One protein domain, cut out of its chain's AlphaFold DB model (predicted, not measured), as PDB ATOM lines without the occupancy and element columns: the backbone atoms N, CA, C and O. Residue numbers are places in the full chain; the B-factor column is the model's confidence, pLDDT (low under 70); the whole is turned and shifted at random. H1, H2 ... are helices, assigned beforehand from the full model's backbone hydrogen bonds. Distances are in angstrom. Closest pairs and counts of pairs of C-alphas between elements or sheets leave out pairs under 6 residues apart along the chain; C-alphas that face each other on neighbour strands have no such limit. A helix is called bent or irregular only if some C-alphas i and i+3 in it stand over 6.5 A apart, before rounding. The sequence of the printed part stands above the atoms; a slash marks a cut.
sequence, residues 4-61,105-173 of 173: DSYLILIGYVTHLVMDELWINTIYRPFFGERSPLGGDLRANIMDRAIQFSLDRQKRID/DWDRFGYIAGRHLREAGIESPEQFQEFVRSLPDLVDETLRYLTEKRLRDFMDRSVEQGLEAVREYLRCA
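This is residues 4 to 61 and 105 to 173 of the 173 residues of an uncharacterized protein of marine sediment metagenome (UniProt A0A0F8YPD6). Two long helices, H1 and H5, cross as a narrow X to make one half of an elongated body, and at its other half H2 sits between H3 on one side and the arm H4b, which crosses it, on the other. The other arm of the bent helix H4, H4a, packs on H3 at the far end from the X. The printed part has 127 residues with five named helices, in the order H1, H2, H3, H4, H5, and no named strand; the class is all helix, and the packing is mostly crossed, with one of four touching pairs at a shallow tilt. The whole is only just compact, close to loose, with a radius of gyration of the C-alphas of 16.5 A, and spans 52 by 33 by 26 A.

H1, residues 4 to 30, touches H5, residues 148 to 172, with the C-alphas of Thr 14 and Gly 162 closest at 4.7 A. They run opposite ways at a steep tilt of 38 degrees, only just past shallow. H1 has a kink of 33 degrees near residue 23. H1 is close to but not clearly touching H2, residues 41 to 58, with the C-alphas of Tyr 27 and Asp 47 closest at 7.1 A. H2 touches H3, residues 106 to 119, at a shallow tilt of 20 degrees, opposite ways; the C-alphas of Arg 48 and Ala 113 are closest at 6.6 A. H4, residues 125 to 146, was assigned as one helix by its hydrogen bonds but is bent, with C-alphas 133 and 136 7.1 A apart; its arms H4a, residues 125 to 133, and H4b, residues 136 to 146, stand at a steep tilt of 52 degrees. H2, with residues 46 to 53 alone, touches H4b about perpendicular at 81 degrees, the C-alphas of Ile 50 and Val 139 closest at 5.5 A. H3, with residues 106 to 110 alone, touches H4a at a steep tilt of 65 degrees, the C-alphas of Trp 106 and Val 132 closest at 6.2 A. H4b and H5 meet only through their link, while H2 and H5 are apart. Every O i to N i+4 pair is within hydrogen-bond range in H2, H4a, H4b and H5; in H1 it is 20 of 23, and in H3 4 of 10, beside 6 of 11 O i to N i+3 pairs.

H1 measures 37.3 A from C-alpha 4 at (197.017, 171.661, 194.711) to C-alpha 30, and is irregular, but only just: C-alphas 25 and 28 are 6.9 A apart. H5 measures 36.4 A and ends with C-alpha 172 at (208.298, 184.937, 193.627). H2 measures 26.1 A from C-alpha 41 at (171.226, 196.477, 177.762). H3 measures 19.1 A and is irregular, with C-alphas 112 and 115 8.1 A apart. H4a measures 12.4 A and H4b 15.0 A.

The C-alphas of Glu 126 and Arg 171, the two farthest apart, are 53.1 A apart. Residues 62 to 104 are not printed, and C-alphas 61 and 105 are 14.1 A apart across this cut, in the link from H2 to H3. Of the links printed whole, H3 to H4 and H4 to H5 are tight and H1 to H2 is short. The mean pLDDT of the printed part is 84.2; residues 4 to 5, 105 to 121, 123 and 172 to 173 are under 70.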
ATOM      1  N   ASP A   4     198.411 171.333 195.013       65.69
ATOM      2  CA  ASP A   4     197.017 171.661 194.711       65.69
ATOM      3  C   ASP A   4     196.705 173.148 194.961       65.69
ATOM      4  O   ASP A   4     195.930 173.757 194.222       65.69
ATOM      5  N   SER A   5     197.378 173.786 195.932       65.94
ATOM      6  CA  SER A   5     197.257 175.233 196.167       65.94
ATOM      7  C   SER A   5     197.821 176.028 194.990       65.94
ATOM      8  O   SER A   5     197.227 177.025 194.583       65.94
ATOM      9  N   TYR A   6     198.935 175.573 194.406       72.12
ATOM     10  CA  TYR A   6     199.504 176.201 193.214       72.12
ATOM     11  C   TYR A   6     198.555 176.113 192.021       72.12
ATOM     12  O   TYR A   6     198.415 177.095 191.299       72.12
ATOM     13  N   LEU A   7     197.862 174.989 191.825       74.56
ATOM     14  CA  LEU A   7     196.917 174.832 190.715       74.56
ATOM     15  C   LEU A   7     195.732 175.800 190.816       74.56
ATOM     16  O   LEU A   7     195.376 176.432 189.821       74.56
ATOM     17  N   ILE A   8     195.164 175.977 192.015       75.00
ATOM     18  CA  ILE A   8     194.093 176.957 192.250       75.00
ATOM     19  C   ILE A   8     194.591 178.376 191.973       75.00
ATOM     20  O   ILE A   8     193.919 179.137 191.280       75.00
ATOM     21  N   LEU A   9     195.770 178.733 192.483       80.12
ATOM     22  CA  LEU A   9     196.325 180.078 192.320       80.12
ATOM     23  C   LEU A   9     196.704 180.367 190.864       80.12
ATOM     24  O   LEU A   9     196.426 181.455 190.372       80.12
ATOM     25  N   ILE A  10     197.241 179.385 190.138       84.06
ATOM     26  CA  ILE A  10     197.506 179.479 188.697       84.06
ATOM     27  C   ILE A  10     196.200 179.687 187.918       84.06
ATOM     28  O   ILE A  10     196.123 180.580 187.070       84.06
ATOM     29  N   GLY A  11     195.158 178.906 188.218       83.00
ATOM     30  CA  GLY A  11     193.834 179.080 187.614       83.00
ATOM     31  C   GLY A  11     193.233 180.457 187.912       83.00
ATOM     32  O   GLY A  11     192.698 181.114 187.023       83.00
ATOM     33  N   TYR A  12     193.384 180.938 189.143       83.94
ATOM     34  CA  TYR A  12     192.913 182.256 189.555       83.94
ATOM     35  C   TYR A  12     193.656 183.397 188.845       83.94
ATOM     36  O   TYR A  12     193.021 184.284 188.279       83.94
ATOM     37  N   VAL A  13     194.991 183.358 188.812       87.94
ATOM     38  CA  VAL A  13     195.820 184.370 188.136       87.94
ATOM     39  C   VAL A  13     195.496 184.427 186.645       87.94
ATOM     40  O   VAL A  13     195.267 185.506 186.104       87.94
ATOM     41  N   THR A  14     195.425 183.273 185.979       89.94
ATOM     42  CA  THR A  14     195.105 183.216 184.543       89.94
ATOM     43  C   THR A  14     193.695 183.726 184.245       89.94
ATOM     44  O   THR A  14     193.506 184.429 183.252       89.94
ATOM     45  N   HIS A  15     192.723 183.458 185.122       87.81
ATOM     46  CA  HIS A  15     191.381 184.029 185.016       87.81
ATOM     47  C   HIS A  15     191.385 185.558 185.143       87.81
ATOM     48  O   HIS A  15     190.799 186.224 184.293       87.81
ATOM     49  N   LEU A  16     192.080 186.121 186.140       92.06
ATOM     50  CA  LEU A  16     192.165 187.575 186.325       92.06
ATOM     51  C   LEU A  16     192.796 188.284 185.122       92.06
ATOM     52  O   LEU A  16     192.290 189.316 184.683       92.06
ATOM     53  N   VAL A  17     193.875 187.721 184.572       94.69
ATOM     54  CA  VAL A  17     194.534 188.265 183.375       94.69
ATOM     55  C   VAL A  17     193.576 188.260 182.183       94.69
ATOM     56  O   VAL A  17     193.477 189.250 181.458       94.69
ATOM     57  N   MET A  18     192.844 187.162 181.986       94.50
ATOM     58  CA  MET A  18     191.870 187.052 180.901       94.50
ATOM     59  C   MET A  18     190.721 188.060 181.060       94.50
ATOM     60  O   MET A  18     190.339 188.703 180.081       94.50
ATOM     61  N   ASP A  19     190.216 188.249 182.280       93.81
ATOM     62  CA  ASP A  19     189.167 189.223 182.587       93.81
ATOM     63  C   ASP A  19     189.640 190.659 182.341       93.81
ATOM     64  O   ASP A  19     188.944 191.444 181.693       93.81
ATOM     65  N   GLU A  20     190.842 191.012 182.798       96.25
ATOM     66  CA  GLU A  20     191.422 192.333 182.559       96.25
ATOM     67  C   GLU A  20     191.584 192.607 181.058       96.25
ATOM     68  O   GLU A  20     191.202 193.678 180.561       96.25
ATOM     69  N   LEU A  21     192.114 191.630 180.319       96.69
ATOM     70  CA  LEU A  21     192.255 191.719 178.872       96.69
ATOM     71  C   LEU A  21     190.899 191.882 178.191       96.69
ATOM     72  O   LEU A  21     190.767 192.750 177.324       96.69
ATOM     73  N   TRP A  22     189.887 191.109 178.586       96.50
ATOM     74  CA  TRP A  22     188.547 191.220 178.016       96.50
ATOM     75  C   TRP A  22     187.974 192.608 178.279       96.50
ATOM     76  O   TRP A  22     187.538 193.285 177.346       96.50
ATOM     77  N   ILE A  23     188.051 193.084 179.523       95.75
ATOM     78  CA  ILE A  23     187.527 194.390 179.924       95.75
ATOM     79  C   ILE A  23     188.154 195.512 179.094       95.75
ATOM     80  O   ILE A  23     187.445 196.382 178.583       95.75
ATOM     81  N   ASN A  24     189.478 195.500 178.953       96.44
ATOM     82  CA  ASN A  24     190.207 196.601 178.335       96.44
ATOM     83  C   ASN A  24     190.229 196.539 176.805       96.44
ATOM     84  O   ASN A  24     190.277 197.587 176.161       96.44
ATOM     85  N   THR A  25     190.193 195.344 176.211       96.25
ATOM     86  CA  THR A  25     190.353 195.175 174.755       96.25
ATOM     87  C   THR A  25     189.050 194.862 174.024       96.25
ATOM     88  O   THR A  25     188.949 195.163 172.834       96.25
ATOM     89  N   ILE A  26     188.044 194.326 174.724       96.62
ATOM     90  CA  ILE A  26     186.752 193.931 174.152       96.62
ATOM     91  C   ILE A  26     185.600 194.716 174.788       96.62
ATOM     92  O   ILE A  26     184.935 195.486 174.099       96.62
ATOM     93  N   TYR A  27     185.374 194.586 176.096       96.00
ATOM     94  CA  TYR A  27     184.186 195.153 176.736       96.00
ATOM     95  C   TYR A  27     184.130 196.677 176.629       96.00
ATOM     96  O   TYR A  27     183.230 197.218 175.993       96.00
ATOM     97  N   ARG A  28     185.099 197.401 177.202       95.56
ATOM     98  CA  ARG A  28     185.067 198.875 177.223       95.56
ATOM     99  C   ARG A  28     185.011 199.497 175.819       95.56
ATOM    100  O   ARG A  28     184.226 200.431 175.653       95.56
ATOM    101  N   PRO A  29     185.776 199.019 174.814       95.75
ATOM    102  CA  PRO A  29     185.740 199.618 173.479       95.75
ATOM    103  C   PRO A  29     184.473 199.306 172.672       95.75
ATOM    104  O   PRO A  29     184.074 200.137 171.858       95.75
ATOM    105  N   PHE A  30     183.849 198.136 172.867       95.88
ATOM    106  CA  PHE A  30     182.782 197.650 171.976       95.88
ATOM    107  C   PHE A  30     181.402 197.554 172.620       95.88
ATOM    108  O   PHE A  30     180.416 197.706 171.899       95.88
ATOM    109  N   PHE A  31     181.337 197.355 173.935       95.50
ATOM    110  CA  PHE A  31     180.093 197.173 174.682       95.50
ATOM    111  C   PHE A  31     179.894 198.180 175.816       95.50
ATOM    112  O   PHE A  31     178.763 198.379 176.223       95.50
ATOM    113  N   GLY A  32     180.945 198.828 176.328       92.88
ATOM    114  CA  GLY A  32     180.846 199.763 177.454       92.88
ATOM    115  C   GLY A  32     180.159 201.090 177.109       92.88
ATOM    116  O   GLY A  32     179.905 201.392 175.945       92.88
ATOM    117  N   GLU A  33     179.926 201.937 178.115       93.75
ATOM    118  CA  GLU A  33     179.205 203.224 177.985       93.75
ATOM    119  C   GLU A  33     179.763 204.167 176.909       93.75
ATOM    120  O   GLU A  33     179.035 204.950 176.309       93.75
ATOM    121  N   ARG A  34     181.076 204.103 176.662       92.00
ATOM    122  CA  ARG A  34     181.769 204.936 175.665       92.00
ATOM    123  C   ARG A  34     181.942 204.249 174.307       92.00
ATOM    124  O   ARG A  34     182.600 204.805 173.430       92.00
ATOM    125  N   SER A  35     181.417 203.039 174.151       93.31
ATOM    126  CA  SER A  35     181.459 202.294 172.895       93.31
ATOM    127  C   SER A  35     180.396 202.797 171.910       93.31
ATOM    128  O   SER A  35     179.463 203.494 172.314       93.31
ATOM    129  N   PRO A  36     180.461 202.395 170.628       91.19
ATOM    130  CA  PRO A  36     179.387 202.660 169.672       91.19
ATOM    131  C   PRO A  36     178.006 202.129 170.099       91.19
ATOM    132  O   PRO A  36     177.000 202.661 169.640       91.19
ATOM    133  N   LEU A  37     177.950 201.110 170.970       90.19
ATOM    134  CA  LEU A  37     176.704 200.552 171.517       90.19
ATOM    135  C   LEU A  37     176.260 201.222 172.831       90.19
ATOM    136  O   LEU A  37     175.210 200.892 173.372       90.19
ATOM    137  N   GLY A  38     177.047 202.161 173.363       90.00
ATOM    138  CA  GLY A  38     176.635 203.034 174.462       90.00
ATOM    139  C   GLY A  38     176.428 202.367 175.823       90.00
ATOM    140  O   GLY A  38     175.881 203.011 176.714       90.00
ATOM    141  N   GLY A  39     176.851 201.115 176.031       87.62
ATOM    142  CA  GLY A  39     176.665 200.445 177.326       87.62
ATOM    143  C   GLY A  39     175.237 200.003 177.597       87.62
ATOM    144  O   GLY A  39     174.911 199.687 178.741       87.62
ATOM    145  N   ASP A  40     174.380 200.016 176.576       87.88
ATOM    146  CA  ASP A  40     172.984 199.675 176.757       87.88
ATOM    147  C   ASP A  40     172.797 198.185 177.072       87.88
ATOM    148  O   ASP A  40     173.708 197.348 177.052       87.88
ATOM    149  N   LEU A  41     171.564 197.840 177.408       84.44
ATOM    150  CA  LEU A  41     171.226 196.477 177.762       84.44
ATOM    151  C   LEU A  41     171.534 195.477 176.642       84.44
ATOM    152  O   LEU A  41     171.983 194.364 176.913       84.44
ATOM    153  N   ARG A  42     171.334 195.876 175.384       85.94
ATOM    154  CA  ARG A  42     171.642 195.034 174.232       85.94
ATOM    155  C   ARG A  42     173.144 194.777 174.146       85.94
ATOM    156  O   ARG A  42     173.524 193.629 173.933       85.94
ATOM    157  N   ALA A  43     173.982 195.786 174.378       90.12
ATOM    158  CA  ALA A  43     175.434 195.649 174.419       90.12
ATOM    159  C   ALA A  43     175.879 194.615 175.467       90.12
ATOM    160  O   ALA A  43     176.681 193.733 175.162       90.12
ATOM    161  N   ASN A  44     175.297 194.660 176.669       88.06
ATOM    162  CA  ASN A  44     175.598 193.697 177.736       88.06
ATOM    163  C   ASN A  44     175.116 192.276 177.402       88.06
ATOM    164  O   ASN A  44     175.790 191.294 177.717       88.06
ATOM    165  N   ILE A  45     173.966 192.139 176.737       86.62
ATOM    166  CA  ILE A  45     173.480 190.832 176.284       86.62
ATOM    167  C   ILE A  45     174.382 190.272 175.173       86.62
ATOM    168  O   ILE A  45     174.715 189.090 175.218       86.62
ATOM    169  N   MET A  46     174.806 191.100 174.212       91.81
ATOM    170  CA  MET A  46     175.739 190.708 173.147       91.81
ATOM    171  C   MET A  46     177.075 190.230 173.722       91.81
ATOM    172  O   MET A  46     177.540 189.147 173.368       91.81
ATOM    173  N   ASP A  47     177.648 190.991 174.657       92.38
ATOM    174  CA  ASP A  47     178.856 190.622 175.402       92.38
ATOM    175  C   ASP A  47     178.704 189.253 176.088       92.38
ATOM    176  O   ASP A  47     179.534 188.354 175.929       92.38
ATOM    177  N   ARG A  48     177.586 189.039 176.787       87.94
ATOM    178  CA  ARG A  48     177.335 187.771 177.474       87.94
ATOM    179  C   ARG A  48     177.133 186.605 176.511       87.94
ATOM    180  O   ARG A  48     177.602 185.499 176.784       87.94
ATOM    181  N   ALA A  49     176.441 186.840 175.398       88.50
ATOM    182  CA  ALA A  49     176.180 185.838 174.372       88.50
ATOM    183  C   ALA A  49     177.481 185.361 173.719       88.50
ATOM    184  O   ALA A  49     177.685 184.152 173.574       88.50
ATOM    185  N   ILE A  50     178.395 186.282 173.392       91.25
ATOM    186  CA  ILE A  50     179.675 185.901 172.794       91.25
ATOM    187  C   ILE A  50     180.587 185.179 173.789       91.25
ATOM    188  O   ILE A  50     181.164 184.157 173.425       91.25
ATOM    189  N   GLN A  51     180.657 185.625 175.049       89.25
ATOM    190  CA  GLN A  51     181.411 184.919 176.095       89.25
ATOM    191  C   GLN A  51     180.911 183.481 176.270       89.25
ATOM    192  O   GLN A  51     181.707 182.544 176.309       89.25
ATOM    193  N   PHE A  52     179.588 183.293 176.312       84.94
ATOM    194  CA  PHE A  52     178.993 181.965 176.414       84.94
ATOM    195  C   PHE A  52     179.280 181.103 175.176       84.94
ATOM    196  O   PHE A  52     179.588 179.922 175.307       84.94
ATOM    197  N   SER A  53     179.224 181.682 173.972       86.00
ATOM    198  CA  SER A  53     179.567 180.970 172.736       86.00
ATOM    199  C   SER A  53     181.021 180.484 172.738       86.00
ATOM    200  O   SER A  53     181.282 179.328 172.400       86.00
ATOM    201  N   LEU A  54     181.959 181.331 173.172       86.88
ATOM    202  CA  LEU A  54     183.380 180.985 173.277       86.88
ATOM    203  C   LEU A  54     183.618 179.863 174.297       86.88
ATOM    204  O   LEU A  54     184.305 178.888 173.989       86.88
ATOM    205  N   ASP A  55     183.012 179.965 175.482       83.19
ATOM    206  CA  ASP A  55     183.075 178.925 176.514       83.19
ATOM    207  C   ASP A  55     182.489 177.597 176.008       83.19
ATOM    208  O   ASP A  55     183.133 176.549 176.086       83.19
ATOM    209  N   ARG A  56     181.316 177.643 175.367       81.69
ATOM    210  CA  ARG A  56     180.685 176.472 174.751       81.69
ATOM    211  C   ARG A  56     181.583 175.813 173.710       81.69
ATOM    212  O   ARG A  56     181.690 174.591 173.713       81.69
ATOM    213  N   GLN A  57     182.223 176.587 172.831       80.62
ATOM    214  CA  GLN A  57     183.138 176.053 171.814       80.62
ATOM    215  C   GLN A  57     184.339 175.342 172.441       80.62
ATOM    216  O   GLN A  57     184.739 174.284 171.960       80.62
ATOM    217  N   LYS A  58     184.891 175.876 173.536       76.50
ATOM    218  CA  LYS A  58     185.999 175.239 174.262       76.50
ATOM    219  C   LYS A  58     185.576 173.947 174.965       76.50
ATOM    220  O   LYS A  58     186.378 173.026 175.055       76.50
ATOM    221  N   ARG A  59     184.312 173.847 175.386       76.81
ATOM    222  CA  ARG A  59     183.735 172.656 176.035       76.81
ATOM    223  C   ARG A  59     183.199 171.595 175.065       76.81
ATOM    224  O   ARG A  59     182.604 170.616 175.511       76.81
ATOM    225  N   ILE A  60     183.367 171.767 173.748       75.00
ATOM    226  CA  ILE A  60     182.934 170.767 172.753       75.00
ATOM    227  C   ILE A  60     183.730 169.461 172.877       75.00
ATOM    228  O   ILE A  60     183.175 168.397 172.600       75.00
ATOM    229  N   ASP A  61     184.989 169.526 173.316       78.94
ATOM    230  CA  ASP A  61     185.794 168.336 173.590       78.94
ATOM    231  C   ASP A  61     185.315 167.660 174.883       78.94
ATOM    232  O   ASP A  61     185.727 167.992 175.995       78.94
ATOM    233  N   ASP A 105     174.408 173.707 176.713       68.31
ATOM    234  CA  ASP A 105     173.199 174.110 175.998       68.31
ATOM    235  C   ASP A 105     172.788 175.554 176.322       68.31
ATOM    236  O   ASP A 105     173.183 176.148 177.325       68.31
ATOM    237  N   TRP A 106     172.004 176.152 175.427       66.56
ATOM    238  CA  TRP A 106     171.570 177.543 175.562       66.56
ATOM    239  C   TRP A 106     170.553 177.757 176.692       66.56
ATOM    240  O   TRP A 106     170.395 178.886 177.153       66.56
ATOM    241  N   ASP A 107     169.931 176.691 177.201       64.62
ATOM    242  CA  ASP A 107     169.009 176.749 178.340       64.62
ATOM    243  C   ASP A 107     169.711 177.264 179.613       64.62
ATOM    244  O   ASP A 107     169.101 177.928 180.456       64.62
ATOM    245  N   ARG A 108     171.032 177.057 179.733       64.81
ATOM    246  CA  ARG A 108     171.853 177.586 180.836       64.81
ATOM    247  C   ARG A 108     172.217 179.071 180.702       64.81
ATOM    248  O   ARG A 108     172.604 179.671 181.710       64.81
ATOM    249  N   PHE A 109     172.049 179.699 179.531       65.19
ATOM    250  CA  PHE A 109     172.319 181.135 179.351       65.19
ATOM    251  C   PHE A 109     171.527 181.990 180.350       65.19
ATOM    252  O   PHE A 109     172.032 182.995 180.847       65.19
ATOM    253  N   GLY A 110     170.328 181.544 180.741       62.38
ATOM    254  CA  GLY A 110     169.481 182.217 181.728       62.38
ATOM    255  C   GLY A 110     170.113 182.385 183.107       62.38
ATOM    256  O   GLY A 110     169.914 183.414 183.749       62.38
ATOM    257  N   TYR A 111     170.939 181.436 183.546       62.75
ATOM    258  CA  TYR A 111     171.658 181.552 184.820       62.75
ATOM    259  C   TYR A 111     172.805 182.564 184.736       62.75
ATOM    260  O   TYR A 111     173.077 183.288 185.691       62.75
ATOM    261  N   ILE A 112     173.449 182.640 183.572       61.75
ATOM    262  CA  ILE A 112     174.633 183.464 183.313       61.75
ATOM    263  C   ILE A 112     174.235 184.919 183.006       61.75
ATOM    264  O   ILE A 112     174.906 185.857 183.444       61.75
ATOM    265  N   ALA A 113     173.118 185.122 182.309       63.88
ATOM    266  CA  ALA A 113     172.586 186.427 181.926       63.88
ATOM    267  C   ALA A 113     171.423 186.906 182.812       63.88
ATOM    268  O   ALA A 113     170.892 187.988 182.585       63.88
ATOM    269  N   GLY A 114     171.032 186.146 183.841       62.69
ATOM    270  CA  GLY A 114     169.781 186.349 184.585       62.69
ATOM    271  C   GLY A 114     169.581 187.730 185.217       62.69
ATOM    272  O   GLY A 114     168.442 188.141 185.419       62.69
ATOM    273  N   ARG A 115     170.654 188.477 185.514       64.44
ATOM    274  CA  ARG A 115     170.541 189.884 185.942       64.44
ATOM    275  C   ARG A 115     170.088 190.786 184.789       64.44
ATOM    276  O   ARG A 115     169.111 191.506 184.949       64.44
ATOM    277  N   HIS A 116     170.731 190.668 183.632       65.62
ATOM    278  CA  HIS A 116     170.429 191.462 182.441       65.62
ATOM    279  C   HIS A 116     169.102 191.058 181.788       65.62
ATOM    280  O   HIS A 116     168.378 191.908 181.294       65.62
ATOM    281  N   LEU A 117     168.725 189.779 181.839       67.31
ATOM    282  CA  LEU A 117     167.435 189.321 181.304       67.31
ATOM    283  C   LEU A 117     166.244 189.936 182.052       67.31
ATOM    284  O   LEU A 117     165.275 190.349 181.421       67.31
ATOM    285  N   ARG A 118     166.343 190.078 183.381       66.69
ATOM    286  CA  ARG A 118     165.325 190.784 184.176       66.69
ATOM    287  C   ARG A 118     165.263 192.270 183.839       66.69
ATOM    288  O   ARG A 118     164.179 192.812 183.682       66.69
ATOM    289  N   GLU A 119     166.416 192.914 183.674       67.81
ATOM    290  CA  GLU A 119     166.492 194.309 183.214       67.81
ATOM    291  C   GLU A 119     165.922 194.481 181.791       67.81
ATOM    292  O   GLU A 119     165.484 195.572 181.437       67.81
ATOM    293  N   ALA A 120     165.872 193.401 180.997       66.06
ATOM    294  CA  ALA A 120     165.331 193.374 179.634       66.06
ATOM    295  C   ALA A 120     163.827 193.121 179.557       66.06
ATOM    296  O   ALA A 120     163.288 193.038 178.456       66.06
ATOM    297  N   GLY A 121     163.150 192.977 180.700       68.00
ATOM    298  CA  GLY A 121     161.728 192.643 180.737       68.00
ATOM    299  C   GLY A 121     161.425 191.216 180.268       68.00
ATOM    300  O   GLY A 121     160.286 190.924 179.904       68.00
ATOM    301  N   ILE A 122     162.426 190.325 180.260       70.00
ATOM    302  CA  ILE A 122     162.229 188.889 180.032       70.00
ATOM    303  C   ILE A 122     161.854 188.279 181.381       70.00
ATOM    304  O   ILE A 122     162.710 187.891 182.179       70.00
ATOM    305  N   GLU A 123     160.553 188.256 181.648       69.31
ATOM    306  CA  GLU A 123     159.990 187.835 182.934       69.31
ATOM    307  C   GLU A 123     159.253 186.494 182.830       69.31
ATOM    308  O   GLU A 123     159.103 185.798 183.836       69.31
ATOM    309  N   SER A 124     158.836 186.096 181.620       74.56
ATOM    310  CA  SER A 124     158.139 184.831 181.374       74.56
ATOM    311  C   SER A 124     159.075 183.726 180.844       74.56
ATOM    312  O   SER A 124     160.013 184.005 180.087       74.56
ATOM    313  N   PRO A 125     158.821 182.445 181.184       70.06
ATOM    314  CA  PRO A 125     159.537 181.305 180.606       70.06
ATOM    315  C   PRO A 125     159.463 181.239 179.073       70.06
ATOM    316  O   PRO A 125     160.418 180.817 178.424       70.06
ATOM    317  N   GLU A 126     158.352 181.670 178.479       74.44
ATOM    318  CA  GLU A 126     158.138 181.698 177.029       74.44
ATOM    319  C   GLU A 126     158.995 182.776 176.360       74.44
ATOM    320  O   GLU A 126     159.661 182.490 175.367       74.44
ATOM    321  N   GLN A 127     159.045 183.981 176.943       71.88
ATOM    322  CA  GLN A 127     159.933 185.056 176.488       71.88
ATOM    323  C   GLN A 127     161.401 184.635 176.598       71.88
ATOM    324  O   GLN A 127     162.203 184.924 175.713       71.88
ATOM    325  N   PHE A 128     161.752 183.913 177.666       72.75
ATOM    326  CA  PHE A 128     163.091 183.362 177.834       72.75
ATOM    327  C   PHE A 128     163.426 182.334 176.748       72.75
ATOM    328  O   PHE A 128     164.503 182.394 176.162       72.75
ATOM    329  N   GLN A 129     162.502 181.426 176.434       72.19
ATOM    330  CA  GLN A 129     162.681 180.424 175.379       72.19
ATOM    331  C   GLN A 129     162.794 181.047 173.982       72.19
ATOM    332  O   GLN A 129     163.626 180.625 173.180       72.19
ATOM    333  N   GLU A 130     161.996 182.071 173.677       77.38
ATOM    334  CA  GLU A 130     162.107 182.821 172.421       77.38
ATOM    335  C   GLU A 130     163.449 183.553 172.321       77.38
ATOM    336  O   GLU A 130     164.152 183.449 171.314       77.38
ATOM    337  N   PHE A 131     163.859 184.208 173.404       77.25
ATOM    338  CA  PHE A 131     165.155 184.859 173.493       77.25
ATOM    339  C   PHE A 131     166.313 183.861 173.306       77.25
ATOM    340  O   PHE A 131     167.211 184.107 172.501       77.25
ATOM    341  N   VAL A 132     166.264 182.699 173.966       74.69
ATOM    342  CA  VAL A 132     167.252 181.617 173.818       74.69
ATOM    343  C   VAL A 132     167.376 181.161 172.363       74.69
ATOM    344  O   VAL A 132     168.488 180.955 171.880       74.69
ATOM    345  N   ARG A 133     166.261 181.062 171.630       80.50
ATOM    346  CA  ARG A 133     166.278 180.715 170.199       80.50
ATOM    347  C   ARG A 133     166.945 181.779 169.329       80.50
ATOM    348  O   ARG A 133     167.500 181.421 168.299       80.50
ATOM    349  N   SER A 134     166.919 183.045 169.745       81.88
ATOM    350  CA  SER A 134     167.575 184.154 169.037       81.88
ATOM    351  C   SER A 134     169.076 184.294 169.336       81.88
ATOM    352  O   SER A 134     169.779 185.021 168.635       81.88
ATOM    353  N   LEU A 135     169.595 183.600 170.360       82.62
ATOM    354  CA  LEU A 135     170.997 183.715 170.781       82.62
ATOM    355  C   LEU A 135     172.016 183.370 169.687       82.62
ATOM    356  O   LEU A 135     172.993 184.110 169.581       82.62
ATOM    357  N   PRO A 136     171.843 182.313 168.866       84.94
ATOM    358  CA  PRO A 136     172.773 182.034 167.774       84.94
ATOM    359  C   PRO A 136     172.902 183.203 166.791       84.94
ATOM    360  O   PRO A 136     174.016 183.615 166.479       84.94
ATOM    361  N   ASP A 137     171.781 183.807 166.386       88.25
ATOM    362  CA  ASP A 137     171.782 184.956 165.474       88.25
ATOM    363  C   ASP A 137     172.447 186.181 166.115       88.25
ATOM    364  O   ASP A 137     173.211 186.900 165.464       88.25
ATOM    365  N   LEU A 138     172.207 186.398 167.414       88.81
ATOM    366  CA  LEU A 138     172.842 187.470 168.180       88.81
ATOM    367  C   LEU A 138     174.357 187.260 168.307       88.81
ATOM    368  O   LEU A 138     175.127 188.218 168.235       88.81
ATOM    369  N   VAL A 139     174.802 186.016 168.481       89.81
ATOM    370  CA  VAL A 139     176.225 185.661 168.491       89.81
ATOM    371  C   VAL A 139     176.846 185.919 167.128       89.81
ATOM    372  O   VAL A 139     177.903 186.539 167.075       89.81
ATOM    373  N   ASP A 140     176.190 185.530 166.037       91.31
ATOM    374  CA  ASP A 140     176.677 185.786 164.679       91.31
ATOM    375  C   ASP A 140     176.770 187.288 164.379       91.31
ATOM    376  O   ASP A 140     177.738 187.763 163.780       91.31
ATOM    377  N   GLU A 141     175.786 188.068 164.825       93.25
ATOM    378  CA  GLU A 141     175.835 189.528 164.764       93.25
ATOM    379  C   GLU A 141     177.012 190.086 165.572       93.25
ATOM    380  O   GLU A 141     177.786 190.901 165.062       93.25
ATOM    381  N   THR A 142     177.195 189.599 166.799       92.88
ATOM    382  CA  THR A 142     178.284 190.022 167.686       92.88
ATOM    383  C   THR A 142     179.651 189.653 167.109       92.88
ATOM    384  O   THR A 142     180.580 190.457 167.160       92.88
ATOM    385  N   LEU A 143     179.775 188.478 166.488       92.62
ATOM    386  CA  LEU A 143     180.974 188.024 165.785       92.62
ATOM    387  C   LEU A 143     181.303 188.916 164.591       92.62
ATOM    388  O   LEU A 143     182.469 189.249 164.391       92.62
ATOM    389  N   ARG A 144     180.305 189.348 163.813       93.81
ATOM    390  CA  ARG A 144     180.517 190.315 162.721       93.81
ATOM    391  C   ARG A 144     180.976 191.671 163.253       93.81
ATOM    392  O   ARG A 144     181.892 192.262 162.689       93.81
ATOM    393  N   TYR A 145     180.379 192.136 164.348       94.81
ATOM    394  CA  TYR A 145     180.730 193.405 164.986       94.81
ATOM    395  C   TYR A 145     182.146 193.396 165.596       94.81
ATOM    396  O   TYR A 145     182.938 194.322 165.386       94.81
ATOM    397  N   LEU A 146     182.512 192.324 166.306       94.31
ATOM    398  CA  LEU A 146     183.840 192.170 166.900       94.31
ATOM    399  C   LEU A 146     184.905 191.715 165.902       94.31
ATOM    400  O   LEU A 146     186.081 192.007 166.096       94.31
ATOM    401  N   THR A 147     184.513 191.055 164.818       93.94
ATOM    402  CA  THR A 147     185.368 190.297 163.897       93.94
ATOM    403  C   THR A 147     186.044 189.090 164.554       93.94
ATOM    404  O   THR A 147     186.564 189.160 165.668       93.94
ATOM    405  N   GLU A 148     186.139 187.978 163.823       90.88
ATOM    406  CA  GLU A 148     186.831 186.781 164.321       90.88
ATOM    407  C   GLU A 148     188.305 187.028 164.640       90.88
ATOM    408  O   GLU A 148     188.846 186.457 165.585       90.88
ATOM    409  N   LYS A 149     188.970 187.879 163.846       94.06
ATOM    410  CA  LYS A 149     190.386 188.196 164.042       94.06
ATOM    411  C   LYS A 149     190.616 188.764 165.440       94.06
ATOM    412  O   LYS A 149     191.520 188.315 166.123       94.06
ATOM    413  N   ARG A 150     189.768 189.693 165.883       95.25
ATOM    414  CA  ARG A 150     189.899 190.319 167.202       95.25
ATOM    415  C   ARG A 150     189.744 189.314 168.335       95.25
ATOM    416  O   ARG A 150     190.476 189.391 169.312       95.25
ATOM    417  N   LEU A 151     188.808 188.376 168.197       93.56
ATOM    418  CA  LEU A 151     188.622 187.320 169.190       93.56
ATOM    419  C   LEU A 151     189.811 186.358 169.216       93.56
ATOM    420  O   LEU A 151     190.247 185.983 170.297       93.56
ATOM    421  N   ARG A 152     190.380 186.009 168.055       92.44
ATOM    422  CA  ARG A 152     191.629 185.232 167.992       92.44
ATOM    423  C   ARG A 152     192.787 185.975 168.657       92.44
ATOM    424  O   ARG A 152     193.407 185.419 169.553       92.44
ATOM    425  N   ASP A 153     192.990 187.245 168.309       95.50
ATOM    426  CA  ASP A 153     194.033 188.088 168.902       95.50
ATOM    427  C   ASP A 153     193.859 188.199 170.435       95.50
ATOM    428  O   ASP A 153     194.838 188.171 171.179       95.50
ATOM    429  N   PHE A 154     192.618 188.293 170.929       95.25
ATOM    430  CA  PHE A 154     192.316 188.258 172.364       95.25
ATOM    431  C   PHE A 154     192.701 186.917 173.007       95.25
ATOM    432  O   PHE A 154     193.334 186.910 174.065       95.25
ATOM    433  N   MET A 155     192.344 185.791 172.382       92.50
ATOM    434  CA  MET A 155     192.663 184.460 172.905       92.50
ATOM    435  C   MET A 155     194.174 184.226 172.965       92.50
ATOM    436  O   MET A 155     194.676 183.778 173.995       92.50
ATOM    437  N   ASP A 156     194.898 184.575 171.902       94.38
ATOM    438  CA  ASP A 156     196.350 184.398 171.824       94.38
ATOM    439  C   ASP A 156     197.062 185.227 172.901       94.38
ATOM    440  O   ASP A 156     197.898 184.710 173.646       94.38
ATOM    441  N   ARG A 157     196.654 186.492 173.068       95.44
ATOM    442  CA  ARG A 157     197.189 187.373 174.116       95.44
ATOM    443  C   ARG A 157     196.851 186.893 175.522       95.44
ATOM    444  O   ARG A 157     197.677 187.038 176.416       95.44
ATOM    445  N   SER A 158     195.664 186.326 175.724       94.06
ATOM    446  CA  SER A 158     195.259 185.784 177.026       94.06
ATOM    447  C   SER A 158     196.139 184.605 177.439       94.06
ATOM    448  O   SER A 158     196.537 184.512 178.597       94.06
ATOM    449  N   VAL A 159     196.511 183.742 176.487       93.25
ATOM    450  CA  VAL A 159     197.464 182.652 176.737       93.25
ATOM    451  C   VAL A 159     198.860 183.203 177.019       93.25
ATOM    452  O   VAL A 159     199.484 182.800 177.998       93.25
ATOM    453  N   GLU A 160     199.351 184.128 176.193       96.31
ATOM    454  CA  GLU A 160     200.687 184.715 176.349       96.31
ATOM    455  C   GLU A 160     200.856 185.398 177.714       96.31
ATOM    456  O   GLU A 160     201.750 185.034 178.481       96.31
ATOM    457  N   GLN A 161     199.956 186.325 178.047       96.19
ATOM    458  CA  GLN A 161     200.020 187.086 179.296       96.19
ATOM    459  C   GLN A 161     199.700 186.219 180.515       96.19
ATOM    460  O   GLN A 161     200.312 186.390 181.566       96.19
ATOM    461  N   GLY A 162     198.795 185.244 180.385       94.38
ATOM    462  CA  GLY A 162     198.518 184.286 181.454       94.38
ATOM    463  C   GLY A 162     199.751 183.450 181.806       94.38
ATOM    464  O   GLY A 162     200.069 183.278 182.982       94.38
ATOM    465  N   LEU A 163     200.493 182.973 180.800       93.50
ATOM    466  CA  LEU A 163     201.740 182.232 181.015       93.50
ATOM    467  C   LEU A 163     202.837 183.106 181.628       93.50
ATOM    468  O   LEU A 163     203.605 182.618 182.459       93.50
ATOM    469  N   GLU A 164     202.939 184.369 181.221       95.62
ATOM    470  CA  GLU A 164     203.876 185.322 181.817       95.62
ATOM    471  C   GLU A 164     203.560 185.567 183.296       95.62
ATOM    472  O   GLU A 164     204.424 185.332 184.140       95.62
ATOM    473  N   ALA A 165     202.308 185.894 183.625       93.56
ATOM    474  CA  ALA A 165     201.869 186.128 184.998       93.56
ATOM    475  C   ALA A 165     202.091 184.904 185.903       93.56
ATOM    476  O   ALA A 165     202.561 185.030 187.034       93.56
ATOM    477  N   VAL A 166     201.825 183.694 185.396       92.19
ATOM    478  CA  VAL A 166     202.106 182.450 186.130       92.19
ATOM    479  C   VAL A 166     203.606 182.258 186.359       92.19
ATOM    480  O   VAL A 166     204.011 181.875 187.455       92.19
ATOM    481  N   ARG A 167     204.454 182.533 185.360       91.38
ATOM    482  CA  ARG A 167     205.916 182.440 185.521       91.38
ATOM    483  C   ARG A 167     206.436 183.436 186.547       91.38
ATOM    484  O   ARG A 167     207.329 183.085 187.308       91.38
ATOM    485  N   GLU A 168     205.918 184.659 186.554       91.25
ATOM    486  CA  GLU A 168     206.280 185.667 187.551       91.25
ATOM    487  C   GLU A 168     205.853 185.242 188.951       91.25
ATOM    488  O   GLU A 168     206.674 185.252 189.867       91.25
ATOM    489  N   TYR A 169     204.612 184.772 189.098       85.44
ATOM    490  CA  TYR A 169     204.104 184.249 190.360       85.44
ATOM    491  C   TYR A 169     204.987 183.116 190.905       85.44
ATOM    492  O   TYR A 169     205.433 183.177 192.048       85.44
ATOM    493  N   LEU A 170     205.322 182.125 190.072       85.19
ATOM    494  CA  LEU A 170     206.156 180.982 190.465       85.19
ATOM    495  C   LEU A 170     207.626 181.339 190.736       85.19
ATOM    496  O   LEU A 170     208.319 180.568 191.390       85.19
ATOM    497  N   ARG A 171     208.130 182.471 190.229       86.19
ATOM    498  CA  ARG A 171     209.482 182.966 190.557       86.19
ATOM    499  C   ARG A 171     209.542 183.658 191.917       86.19
ATOM    500  O   ARG A 171     210.621 183.734 192.496       86.19
ATOM    501  N   CYS A 172     208.417 184.202 192.371       68.75
ATOM    502  CA  CYS A 172     208.298 184.937 193.627       68.75
ATOM    503  C   CYS A 172     207.787 184.073 194.794       68.75
ATOM    504  O   CYS A 172     207.812 184.548 195.930       68.75
ATOM    505  N   ALA A 173     207.295 182.861 194.510       59.31
ATOM    506  CA  ALA A 173     206.752 181.903 195.476       59.31
ATOM    507  C   ALA A 173     207.817 180.979 196.092       59.31
ATOM    508  O   ALA A 173     208.852 180.723 195.435       59.31
TER     509      ALA A 173